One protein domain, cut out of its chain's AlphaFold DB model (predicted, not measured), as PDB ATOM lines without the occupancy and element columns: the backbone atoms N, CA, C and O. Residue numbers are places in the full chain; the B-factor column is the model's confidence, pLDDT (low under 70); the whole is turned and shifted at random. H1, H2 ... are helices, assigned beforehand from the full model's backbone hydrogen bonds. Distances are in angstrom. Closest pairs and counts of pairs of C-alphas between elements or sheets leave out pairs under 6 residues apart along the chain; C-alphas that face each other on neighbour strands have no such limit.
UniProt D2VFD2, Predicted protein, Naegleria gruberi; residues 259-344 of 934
ATOM      1  N   GLN A 259     183.261 172.839 189.494       90.88
ATOM      2  CA  GLN A 259     183.173 173.053 190.939       90.88
ATOM      3  C   GLN A 259     184.445 172.581 191.655       90.88
ATOM      4  O   GLN A 259     184.973 173.322 192.480       90.88
ATOM      5  N   ILE A 260     184.940 171.390 191.318       90.19
ATOM      6  CA  ILE A 260     186.155 170.804 191.903       90.19
ATOM      7  C   ILE A 260     187.387 171.648 191.584       90.19
ATOM      8  O   ILE A 260     188.175 171.936 192.479       90.19
ATOM      9  N   GLU A 261     187.538 172.082 190.335       90.69
ATOM     10  CA  GLU A 261     188.645 172.952 189.931       90.69
ATOM     11  C   GLU A 261     188.638 174.271 190.716       90.69
ATOM     12  O   GLU A 261     189.665 174.688 191.253       90.69
ATOM     13  N   ASN A 262     187.461 174.886 190.876       90.50
ATOM     14  CA  ASN A 262     187.306 176.104 191.669       90.50
ATOM     15  C   ASN A 262     187.582 175.869 193.164       90.50
ATOM     16  O   ASN A 262     188.231 176.695 193.804       90.50
ATOM     17  N   GLN A 263     187.104 174.758 193.733       89.38
ATOM     18  CA  GLN A 263     187.385 174.379 195.123       89.38
ATOM     19  C   GLN A 263     188.885 174.186 195.345       89.38
ATOM     20  O   GLN A 263     189.425 174.716 196.314       89.38
ATOM     21  N   PHE A 264     189.562 173.485 194.433       86.94
ATOM     22  CA  PHE A 264     191.001 173.252 194.497       86.94
ATOM     23  C   PHE A 264     191.802 174.555 194.427       86.94
ATOM     24  O   PHE A 264     192.709 174.750 195.233       86.94
ATOM     25  N   ALA A 265     191.427 175.470 193.525       88.00
ATOM     26  CA  ALA A 265     192.067 176.779 193.390       88.00
ATOM     27  C   ALA A 265     191.985 177.630 194.671       88.00
ATOM     28  O   ALA A 265     192.851 178.471 194.908       88.00
ATOM     29  N   VAL A 266     190.959 177.413 195.504       88.25
ATOM     30  CA  VAL A 266     190.834 178.044 196.825       88.25
ATOM     31  C   VAL A 266     191.626 177.267 197.875       88.25
ATOM     32  O   VAL A 266     192.455 177.844 198.578       88.25
ATOM     33  N   ASN A 267     191.333 175.973 198.024       84.06
ATOM     34  CA  ASN A 267     191.977 175.083 198.980       84.06
ATOM     35  C   ASN A 267     191.667 173.610 198.648       84.06
ATOM     36  O   ASN A 267     190.517 173.175 198.717       84.06
ATOM     37  N   ALA A 268     192.707 172.811 198.403       80.88
ATOM     38  CA  ALA A 268     192.592 171.380 198.123       80.88
ATOM     39  C   ALA A 268     191.844 170.575 199.210       80.88
ATOM     40  O   ALA A 268     191.220 169.562 198.896       80.88
ATOM     41  N   SER A 269     191.842 171.018 200.475       83.44
ATOM     42  CA  SER A 269     191.120 170.331 201.561       83.44
ATOM     43  C   SER A 269     189.593 170.417 201.446       83.44
ATOM     44  O   SER A 269     188.888 169.774 202.221       83.44
ATOM     45  N   LEU A 270     189.069 171.235 200.526       85.50
ATOM     46  CA  LEU A 270     187.632 171.352 200.281       85.50
ATOM     47  C   LEU A 270     187.067 170.161 199.500       85.50
ATOM     48  O   LEU A 270     185.860 169.949 199.564       85.50
ATOM     49  N   ILE A 271     187.910 169.367 198.834       85.56
ATOM     50  CA  ILE A 271     187.483 168.199 198.054       85.56
ATOM     51  C   ILE A 271     187.067 167.057 198.993       85.56
ATOM     52  O   ILE A 271     187.871 166.503 199.756       85.56
ATOM     53  N   GLN A 272     185.785 166.697 198.931       86.69
ATOM     54  CA  GLN A 272     185.162 165.694 199.794       86.69
ATOM     55  C   GLN A 272     185.087 164.322 199.119       86.69
ATOM     56  O   GLN A 272     185.184 164.184 197.901       86.69
ATOM     57  N   SER A 273     184.850 163.277 199.912       84.75
ATOM     58  CA  SER A 273     184.648 161.915 199.402       84.75
ATOM     59  C   SER A 273     183.429 161.808 198.478       84.75
ATOM     60  O   SER A 273     183.446 161.032 197.524       84.75
ATOM     61  N   SER A 274     182.394 162.621 198.705       85.19
ATOM     62  CA  SER A 274     181.229 162.723 197.820       85.19
ATOM     63  C   SER A 274     181.585 163.271 196.436       85.19
ATOM     64  O   SER A 274     181.010 162.823 195.446       85.19
ATOM     65  N   ASP A 275     182.555 164.187 196.339       85.00
ATOM     66  CA  ASP A 275     183.041 164.705 195.055       85.00
ATOM     67  C   ASP A 275     183.758 163.604 194.270       85.00
ATOM     68  O   ASP A 275     183.491 163.412 193.083       85.00
ATOM     69  N   VAL A 276     184.602 162.831 194.963       82.69
ATOM     70  CA  VAL A 276     185.313 161.672 194.403       82.69
ATOM     71  C   VAL A 276     184.322 160.653 193.828       82.69
ATOM     72  O   VAL A 276     184.449 160.249 192.672       82.69
ATOM     73  N   GLN A 277     183.308 160.266 194.610       83.69
ATOM     74  CA  GLN A 277     182.289 159.299 194.185       83.69
ATOM     75  C   GLN A 277     181.446 159.822 193.016       83.69
ATOM     76  O   GLN A 277     181.175 159.079 192.072       83.69
ATOM     77  N   ALA A 278     181.044 161.096 193.056       82.25
ATOM     78  CA  ALA A 278     180.251 161.707 191.994       82.25
ATOM     79  C   ALA A 278     181.012 161.719 190.660       82.25
ATOM     80  O   ALA A 278     180.470 161.274 189.648       82.25
ATOM     81  N   VAL A 279     182.277 162.158 190.659       81.19
ATOM     82  CA  VAL A 279     183.116 162.176 189.449       81.19
ATOM     83  C   VAL A 279     183.354 160.764 188.923       81.19
ATOM     84  O   VAL A 279     183.113 160.523 187.739       81.19
ATOM     85  N   GLY A 280     183.766 159.831 189.790       80.38
ATOM     86  CA  GLY A 280     184.040 158.447 189.396       80.38
ATOM     87  C   GLY A 280     182.827 157.775 188.747       80.38
ATOM     88  O   GLY A 280     182.933 157.228 187.646       80.38
ATOM     89  N   ASN A 281     181.649 157.894 189.369       80.56
ATOM     90  CA  ASN A 281     180.413 157.311 188.844       80.56
ATOM     91  C   ASN A 281     179.957 157.981 187.544       80.56
ATOM     92  O   ASN A 281     179.588 157.296 186.589       80.56
ATOM     93  N   MET A 282     179.950 159.314 187.487       78.25
ATOM     94  CA  MET A 282     179.431 160.017 186.313       78.25
ATOM     95  C   MET A 282     180.334 159.824 185.095       78.25
ATOM     96  O   MET A 282     179.826 159.549 184.010       78.25
ATOM     97  N   LEU A 283     181.657 159.924 185.250       80.44
ATOM     98  CA  LEU A 283     182.579 159.797 184.122       80.44
ATOM     99  C   LEU A 283     182.647 158.367 183.575       80.44
ATOM    100  O   LEU A 283     182.570 158.197 182.360       80.44
ATOM    101  N   SER A 284     182.712 157.355 184.448       80.19
ATOM    102  CA  SER A 284     182.751 155.945 184.022       80.19
ATOM    103  C   SER A 284     181.494 155.562 183.239       80.19
ATOM    104  O   SER A 284     181.561 154.924 182.188       80.19
ATOM    105  N   ASN A 285     180.326 156.017 183.704       83.12
ATOM    106  CA  ASN A 285     179.071 155.729 183.021       83.12
ATOM    107  C   ASN A 285     178.914 156.515 181.712       83.12
ATOM    108  O   ASN A 285     178.417 155.963 180.730       83.12
ATOM    109  N   VAL A 286     179.356 157.781 181.662       86.38
ATOM    110  CA  VAL A 286     179.386 158.552 180.409       86.38
ATOM    111  C   VAL A 286     180.281 157.847 179.399       86.38
ATOM    112  O   VAL A 286     179.830 157.605 178.282       86.38
ATOM    113  N   TYR A 287     181.492 157.444 179.788       84.38
ATOM    114  CA  TYR A 287     182.449 156.778 178.905       84.38
ATOM    115  C   TYR A 287     181.849 155.557 178.185       84.38
ATOM    116  O   TYR A 287     181.961 155.448 176.962       84.38
ATOM    117  N   ALA A 288     181.121 154.696 178.909       84.19
ATOM    118  CA  ALA A 288     180.473 153.501 178.352       84.19
ATOM    119  C   ALA A 288     179.432 153.801 177.248       84.19
ATOM    120  O   ALA A 288     179.058 152.917 176.471       84.19
ATOM    121  N   THR A 289     178.962 155.047 177.159       87.88
ATOM    122  CA  THR A 289     178.005 155.498 176.139       87.88
ATOM    123  C   THR A 289     178.661 156.149 174.922       87.88
ATOM    124  O   THR A 289     177.977 156.379 173.930       87.88
ATOM    125  N   LEU A 290     179.963 156.444 174.950       86.81
ATOM    126  CA  LEU A 290     180.631 157.203 173.888       86.81
ATOM    127  C   LEU A 290     181.158 156.298 172.771       86.81
ATOM    128  O   LEU A 290     181.724 155.228 173.020       86.81
ATOM    129  N   GLN A 291     181.013 156.753 171.523       83.38
ATOM    130  CA  GLN A 291     181.630 156.090 170.374       83.38
ATOM    131  C   GLN A 291     183.155 156.081 170.508       83.38
ATOM    132  O   GLN A 291     183.770 157.093 170.837       83.38
ATOM    133  N   GLN A 292     183.751 154.920 170.241       76.88
ATOM    134  CA  GLN A 292     185.188 154.697 170.358       76.88
ATOM    135  C   GLN A 292     185.848 154.695 168.964       76.88
ATOM    136  O   GLN A 292     185.257 154.142 168.034       76.88
ATOM    137  N   PRO A 293     187.070 155.242 168.803       71.56
ATOM    138  CA  PRO A 293     187.867 155.905 169.834       71.56
ATOM    139  C   PRO A 293     187.312 157.296 170.169       71.56
ATOM    140  O   PRO A 293     186.973 158.068 169.272       71.56
ATOM    141  N   ILE A 294     187.254 157.630 171.458       72.31
ATOM    142  CA  ILE A 294     186.903 158.987 171.882       72.31
ATOM    143  C   ILE A 294     188.038 159.930 171.490       72.31
ATOM    144  O   ILE A 294     189.186 159.729 171.878       72.31
ATOM    145  N   SER A 295     187.720 160.999 170.763       66.62
ATOM    146  CA  SER A 295     188.634 162.133 170.637       66.62
ATOM    147  C   SER A 295     188.346 163.122 171.774       66.62
ATOM    148  O   SER A 295     187.188 163.533 171.910       66.62
ATOM    149  N   PRO A 296     189.335 163.555 172.579       61.56
ATOM    150  CA  PRO A 296     189.106 164.525 173.657       61.56
ATOM    151  C   PRO A 296     188.497 165.851 173.172       61.56
ATOM    152  O   PRO A 296     187.803 166.516 173.932       61.56
ATOM    153  N   ASN A 297     188.672 166.192 171.891       64.25
ATOM    154  CA  ASN A 297     188.067 167.380 171.279       64.25
ATOM    155  C   ASN A 297     186.623 167.152 170.796       64.25
ATOM    156  O   ASN A 297     185.952 168.103 170.410       64.25
ATOM    157  N   SER A 298     186.153 165.901 170.771       66.31
ATOM    158  CA  SER A 298     184.817 165.539 170.275       66.31
ATOM    159  C   SER A 298     183.758 165.464 171.373       66.31
ATOM    160  O   SER A 298     182.574 165.585 171.073       66.31
ATOM    161  N   ILE A 299     184.179 165.288 172.634       83.19
ATOM    162  CA  ILE A 299     183.300 165.215 173.805       83.19
ATOM    163  C   ILE A 299     183.799 166.199 174.860       83.19
ATOM    164  O   ILE A 299     184.810 165.970 175.524       83.19
ATOM    165  N   GLU A 300     183.051 167.285 175.039       85.81
ATOM    166  CA  GLU A 300     183.418 168.414 175.898       85.81
ATOM    167  C   GLU A 300     183.751 167.999 177.341       85.81
ATOM    168  O   GLU A 300     184.742 168.460 177.905       85.81
ATOM    169  N   THR A 301     182.982 167.079 177.931       87.25
ATOM    170  CA  THR A 301     183.224 166.575 179.295       87.25
ATOM    171  C   THR A 301     184.597 165.931 179.454       87.25
ATOM    172  O   THR A 301     185.225 166.097 180.495       87.25
ATOM    173  N   ILE A 302     185.085 165.219 178.434       86.38
ATOM    174  CA  ILE A 302     186.402 164.569 178.469       86.38
ATOM    175  C   ILE A 302     187.509 165.614 178.328       86.38
ATOM    176  O   ILE A 302     188.489 165.571 179.071       86.38
ATOM    177  N   GLY A 303     187.325 166.604 177.447       87.44
ATOM    178  CA  GLY A 303     188.208 167.770 177.376       87.44
ATOM    179  C   GLY A 303     188.281 168.518 178.712       87.44
ATOM    180  O   GLY A 303     189.372 168.858 179.177       87.44
ATOM    181  N   LYS A 304     187.139 168.692 179.389       89.88
ATOM    182  CA  LYS A 304     187.096 169.302 180.721       89.88
ATOM    183  C   LYS A 304     187.777 168.437 181.777       89.88
ATOM    184  O   LYS A 304     188.553 168.971 182.559       89.88
ATOM    185  N   ALA A 305     187.543 167.125 181.777       90.00
ATOM    186  CA  ALA A 305     188.213 166.196 182.686       90.00
ATOM    187  C   ALA A 305     189.738 166.252 182.520       90.00
ATOM    188  O   ALA A 305     190.452 166.308 183.515       90.00
ATOM    189  N   LYS A 306     190.234 166.338 181.277       89.88
ATOM    190  CA  LYS A 306     191.662 166.531 180.986       89.88
ATOM    191  C   LYS A 306     192.180 167.847 181.566       89.88
ATOM    192  O   LYS A 306     193.189 167.834 182.259       89.88
ATOM    193  N   SER A 307     191.479 168.957 181.327       90.81
ATOM    194  CA  SER A 307     191.859 170.272 181.866       90.81
ATOM    195  C   SER A 307     191.922 170.270 183.394       90.81
ATOM    196  O   SER A 307     192.863 170.816 183.961       90.81
ATOM    197  N   VAL A 308     190.944 169.646 184.059       91.19
ATOM    198  CA  VAL A 308     190.918 169.545 185.526       91.19
ATOM    199  C   VAL A 308     192.012 168.615 186.032       91.19
ATOM    200  O   VAL A 308     192.671 168.930 187.012       91.19
ATOM    201  N   TYR A 309     192.273 167.497 185.357       91.88
ATOM    202  CA  TYR A 309     193.425 166.655 185.674       91.88
ATOM    203  C   TYR A 309     194.739 167.442 185.584       91.88
ATOM    204  O   TYR A 309     195.556 167.381 186.503       91.88
ATOM    205  N   GLU A 310     194.918 168.230 184.524       91.75
ATOM    206  CA  GLU A 310     196.123 169.034 184.324       91.75
ATOM    207  C   GLU A 310     196.302 170.101 185.412       91.75
ATOM    208  O   GLU A 310     197.432 170.315 185.855       91.75
ATOM    209  N   SER A 311     195.214 170.725 185.880       91.06
ATOM    210  CA  SER A 311     195.256 171.780 186.903       91.06
ATOM    211  C   SER A 311     195.282 171.260 188.346       91.06
ATOM    212  O   SER A 311     195.906 171.885 189.202       91.06
ATOM    213  N   VAL A 312     194.631 170.126 188.622       90.38
ATOM    214  CA  VAL A 312     194.411 169.597 189.982       90.38
ATOM    215  C   VAL A 312     195.332 168.426 190.321       90.38
ATOM    216  O   VAL A 312     195.764 168.295 191.465       90.38
ATOM    217  N   CYS A 313     195.621 167.553 189.354       91.06
ATOM    218  CA  CYS A 313     196.286 166.273 189.607       91.06
ATOM    219  C   CYS A 313     197.727 166.194 189.119       91.06
ATOM    220  O   CYS A 313     198.477 165.343 189.603       91.06
ATOM    221  N   THR A 314     198.155 167.075 188.212       87.12
ATOM    222  CA  THR A 314     199.569 167.155 187.823       87.12
ATOM    223  C   THR A 314     200.431 167.438 189.052       87.12
ATOM    224  O   THR A 314     200.294 168.474 189.697       87.12
ATOM    225  N   GLY A 315     201.335 166.513 189.377       83.06
ATOM    226  CA  GLY A 315     202.221 166.622 190.539       83.06
ATOM    227  C   GLY A 315     201.648 166.071 191.849       83.06
ATOM    228  O   GLY A 315     202.367 166.054 192.847       83.06
ATOM    229  N   VAL A 316     200.405 165.573 191.865       87.62
ATOM    230  CA  VAL A 316     199.894 164.795 193.002       87.62
ATOM    231  C   VAL A 316     200.605 163.444 193.026       87.62
ATOM    232  O   VAL A 316     200.466 162.633 192.111       87.62
ATOM    233  N   GLU A 317     201.375 163.194 194.084       87.81
ATOM    234  CA  GLU A 317     202.050 161.913 194.276       87.81
ATOM    235  C   GLU A 317     201.027 160.822 194.635       87.81
ATOM    236  O   GLU A 317     200.316 160.914 195.639       87.81
ATOM    237  N   ILE A 318     200.963 159.767 193.819       92.81
ATOM    238  CA  ILE A 318     200.161 158.574 194.102       92.81
ATOM    239  C   ILE A 318     201.076 157.533 194.740       92.81
ATOM    240  O   ILE A 318     201.846 156.853 194.061       92.81
ATOM    241  N   LYS A 319     200.974 157.406 196.065       92.88
ATOM    242  CA  LYS A 319     201.714 156.424 196.856       92.88
ATOM    243  C   LYS A 319     200.746 155.488 197.563       92.88
ATOM    244  O   LYS A 319     199.896 155.936 198.326       92.88
ATOM    245  N   PHE A 320     200.893 154.189 197.327       94.69
ATOM    246  CA  PHE A 320     200.071 153.177 197.980       94.69
ATOM    247  C   PHE A 320     200.596 152.873 199.406       94.69
ATOM    248  O   PHE A 320     201.812 152.780 199.594       94.69
ATOM    249  N   PRO A 321     199.714 152.709 200.416       95.81
ATOM    250  CA  PRO A 321     198.262 152.739 200.295       95.81
ATOM    251  C   PRO A 321     197.665 154.157 200.199       95.81
ATOM    252  O   PRO A 321     198.093 155.077 200.891       95.81
ATOM    253  N   VAL A 322     196.631 154.310 199.368       95.75
ATOM    254  CA  VAL A 322     195.880 155.544 199.123       95.75
ATOM    255  C   VAL A 322     194.589 155.550 199.937       95.75
ATOM    256  O   VAL A 322     193.672 154.781 199.657       95.75
ATOM    257  N   SER A 323     194.479 156.468 200.896       93.06
ATOM    258  CA  SER A 323     193.255 156.688 201.687       93.06
ATOM    259  C   SER A 323     192.677 158.101 201.548       93.06
ATOM    260  O   SER A 323     191.476 158.294 201.718       93.06
ATOM    261  N   SER A 324     193.500 159.094 201.199       91.56
ATOM    262  CA  SER A 324     193.080 160.495 201.090       91.56
ATOM    263  C   SER A 324     192.263 160.778 199.821       91.56
ATOM    264  O   SER A 324     192.554 160.241 198.754       91.56
ATOM    265  N   ASN A 325     191.288 161.691 199.915       90.25
ATOM    266  CA  ASN A 325     190.379 162.033 198.809       90.25
ATOM    267  C   ASN A 325     191.105 162.513 197.542       90.25
ATOM    268  O   ASN A 325     190.701 162.146 196.445       90.25
ATOM    269  N   MET A 326     192.177 163.302 197.683       89.62
ATOM    270  CA  MET A 326     192.883 163.901 196.544       89.62
ATOM    271  C   MET A 326     193.521 162.861 195.607       89.62
ATOM    272  O   MET A 326     193.143 162.829 194.435       89.62
ATOM    273  N   PRO A 327     194.405 161.951 196.067       92.50
ATOM    274  CA  PRO A 327     194.892 160.877 195.204       92.50
ATOM    275  C   PRO A 327     193.776 159.967 194.671       92.50
ATOM    276  O   PRO A 327     193.864 159.537 193.526       92.50
ATOM    277  N   LYS A 328     192.700 159.714 195.440       92.44
ATOM    278  CA  LYS A 328     191.552 158.935 194.938       92.44
ATOM    279  C   LYS A 328     190.852 159.620 193.763       92.44
ATOM    280  O   LYS A 328     190.581 158.964 192.763       92.44
ATOM    281  N   LEU A 329     190.599 160.929 193.859       91.19
ATOM    282  CA  LEU A 329     190.057 161.728 192.755       91.19
ATOM    283  C   LEU A 329     190.956 161.624 191.520       91.19
ATOM    284  O   LEU A 329     190.463 161.378 190.420       91.19
ATOM    285  N   CYS A 330     192.269 161.781 191.707       92.69
ATOM    286  CA  CYS A 330     193.227 161.707 190.610       92.69
ATOM    287  C   CYS A 330     193.247 160.329 189.950       92.69
ATOM    288  O   CYS A 330     193.237 160.276 188.726       92.69
ATOM    289  N   ILE A 331     193.193 159.237 190.721       93.75
ATOM    290  CA  ILE A 331     193.089 157.869 190.188       93.75
ATOM    291  C   ILE A 331     191.853 157.725 189.290       93.75
ATOM    292  O   ILE A 331     191.996 157.316 188.143       93.75
ATOM    293  N   PHE A 332     190.669 158.155 189.743       90.56
ATOM    294  CA  PHE A 332     189.456 158.080 188.914       90.56
ATOM    295  C   PHE A 332     189.545 158.929 187.639       90.56
ATOM    296  O   PHE A 332     189.057 158.518 186.587       90.56
ATOM    297  N   MET A 333     190.161 160.115 187.705       90.31
ATOM    298  CA  MET A 333     190.380 160.923 186.501       90.31
ATOM    299  C   MET A 333     191.380 160.264 185.547       90.31
ATOM    300  O   MET A 333     191.164 160.289 184.337       90.31
ATOM    301  N   ILE A 334     192.445 159.657 186.077       92.25
ATOM    302  CA  ILE A 334     193.442 158.929 185.290       92.25
ATOM    303  C   ILE A 334     192.791 157.742 184.585       92.25
ATOM    304  O   ILE A 334     192.973 157.634 183.378       92.25
ATOM    305  N   ASP A 335     191.981 156.934 185.279       90.31
ATOM    306  CA  ASP A 335     191.262 155.793 184.691       90.31
ATOM    307  C   ASP A 335     190.455 156.225 183.458       90.31
ATOM    308  O   ASP A 335     190.642 155.708 182.356       90.31
ATOM    309  N   VAL A 336     189.613 157.252 183.611       85.75
ATOM    310  CA  VAL A 336     188.753 157.758 182.528       85.75
ATOM    311  C   VAL A 336     189.578 158.293 181.356       85.75
ATOM    312  O   VAL A 336     189.269 158.025 180.192       85.75
ATOM    313  N   LEU A 337     190.629 159.067 181.638       88.81
ATOM    314  CA  LEU A 337     191.466 159.663 180.595       88.81
ATOM    315  C   LEU A 337     192.357 158.622 179.899       88.81
ATOM    316  O   LEU A 337     192.624 158.752 178.702       88.81
ATOM    317  N   ASN A 338     192.778 157.578 180.612       89.81
ATOM    318  CA  ASN A 338     193.498 156.430 180.069       89.81
ATOM    319  C   ASN A 338     192.604 155.579 179.170       89.81
ATOM    320  O   ASN A 338     193.015 155.199 178.069       89.81
ATOM    321  N   GLU A 339     191.368 155.309 179.591       84.50
ATOM    322  CA  GLU A 339     190.388 154.617 178.755       84.50
ATOM    323  C   GLU A 339     190.095 155.403 177.469       84.50
ATOM    324  O   GLU A 339     190.112 154.829 176.378       84.50
ATOM    325  N   ALA A 340     189.965 156.730 177.571       81.75
ATOM    326  CA  ALA A 340     189.812 157.621 176.420       81.75
ATOM    327  C   ALA A 340     191.108 157.842 175.609       81.75
ATOM    328  O   ALA A 340     191.088 158.591 174.633       81.75
ATOM    329  N   LYS A 341     192.226 157.191 175.973       84.50
ATOM    330  CA  LYS A 341     193.544 157.293 175.308       84.50
ATOM    331  C   LYS A 341     194.065 158.733 175.194       84.50
ATOM    332  O   LYS A 341     194.679 159.106 174.196       84.50
ATOM    333  N   VAL A 342     193.789 159.546 176.211       85.38
ATOM    334  CA  VAL A 342     194.128 160.975 176.254       85.38
ATOM    335  C   VAL A 342     195.472 161.221 176.933       85.38
ATOM    336  O   VAL A 342     196.206 162.119 176.521       85.38
ATOM    337  N   LEU A 343     195.790 160.452 177.978       88.44
ATOM    338  CA  LEU A 343     197.056 160.599 178.692       88.44
ATOM    339  C   LEU A 343     198.196 159.909 177.934       88.44
ATOM    340  O   LEU A 343     197.999 158.823 177.380       88.44
ATOM    341  N   PRO A 344     199.402 160.501 177.928       90.19
ATOM    342  CA  PRO A 344     200.582 159.818 177.426       90.19
ATOM    343  C   PRO A 344     200.898 158.585 178.284       90.19
ATOM    344  O   PRO A 344     200.577 158.520 179.473       90.19
TER     345      PRO A 344
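AT A GLANCE: This is residues 259 to 344 of the 934 residues of the protein "Predicted protein" of Naegleria gruberi (UniProt D2VFD2). Two helices, H2 and H4, lie side by side and run the same way, while H3 packs on H4 at a slant, running opposite ways; the centres of the three make a triangle. Short H1 packs on residues 308 to 312 of H3. The printed part has 86 residues, with four named helices in the order H1, H2, H3, H4 and no named strand: all helix. It is compact, with a radius of gyration of the C-alphas of 12.6 A, and spans 35 by 27 by 23 A.

IN THESE COORDINATES: H1, residues 259 to 266, begins at C-alpha 259 (183.173, 173.053, 190.939) and is 10.9 A long. H2, residues 273 to 287, measures 21.2 A from first to last C-alpha. H3, residues 300 to 313, begins at C-alpha 300 (183.418, 168.414, 175.898) and measures 18.9 A. H4, residues 325 to 339, measures 21.4 A and ends at C-alpha 339 (190.388, 154.617, 178.755).

HOW THE PARTS SIT: H1 touches H3 with the C-alphas of Glu 261 and Val 308 closest, 6.0 A, at a shallow tilt of 25 degrees, the same way. H1 and H2 are close but not clearly touching, Ile 260 and Asp 275 having the closest C-alphas, 7.5 A. H2 touches H4 at a shallow tilt of 5 degrees, the C-alphas of Val 276 and Leu 329 closest, 5.0 A. H2 and H3 are near each other, their closest C-alphas 8.3 A apart. H3 and H4 form a helical hairpin and touch at a steep tilt of 43 degrees, opposite ways, the C-alphas of Cys 313 and Cys 330 closest, 5.6 A. H1 and H4 are apart. In H1, H2, H3 and H4 every O i to N i+4 pair is within hydrogen-bond range.

THE WHOLE: The farthest C-alphas, of Asn 267 and Gln 291, are 35.9 A apart. The printed part has no cut. The links H2 to H3 and H3 to H4 are long, with 12 and 11 residues. Mean pLDDT of the printed part is 86.1; residues 295 to 298 are under 70.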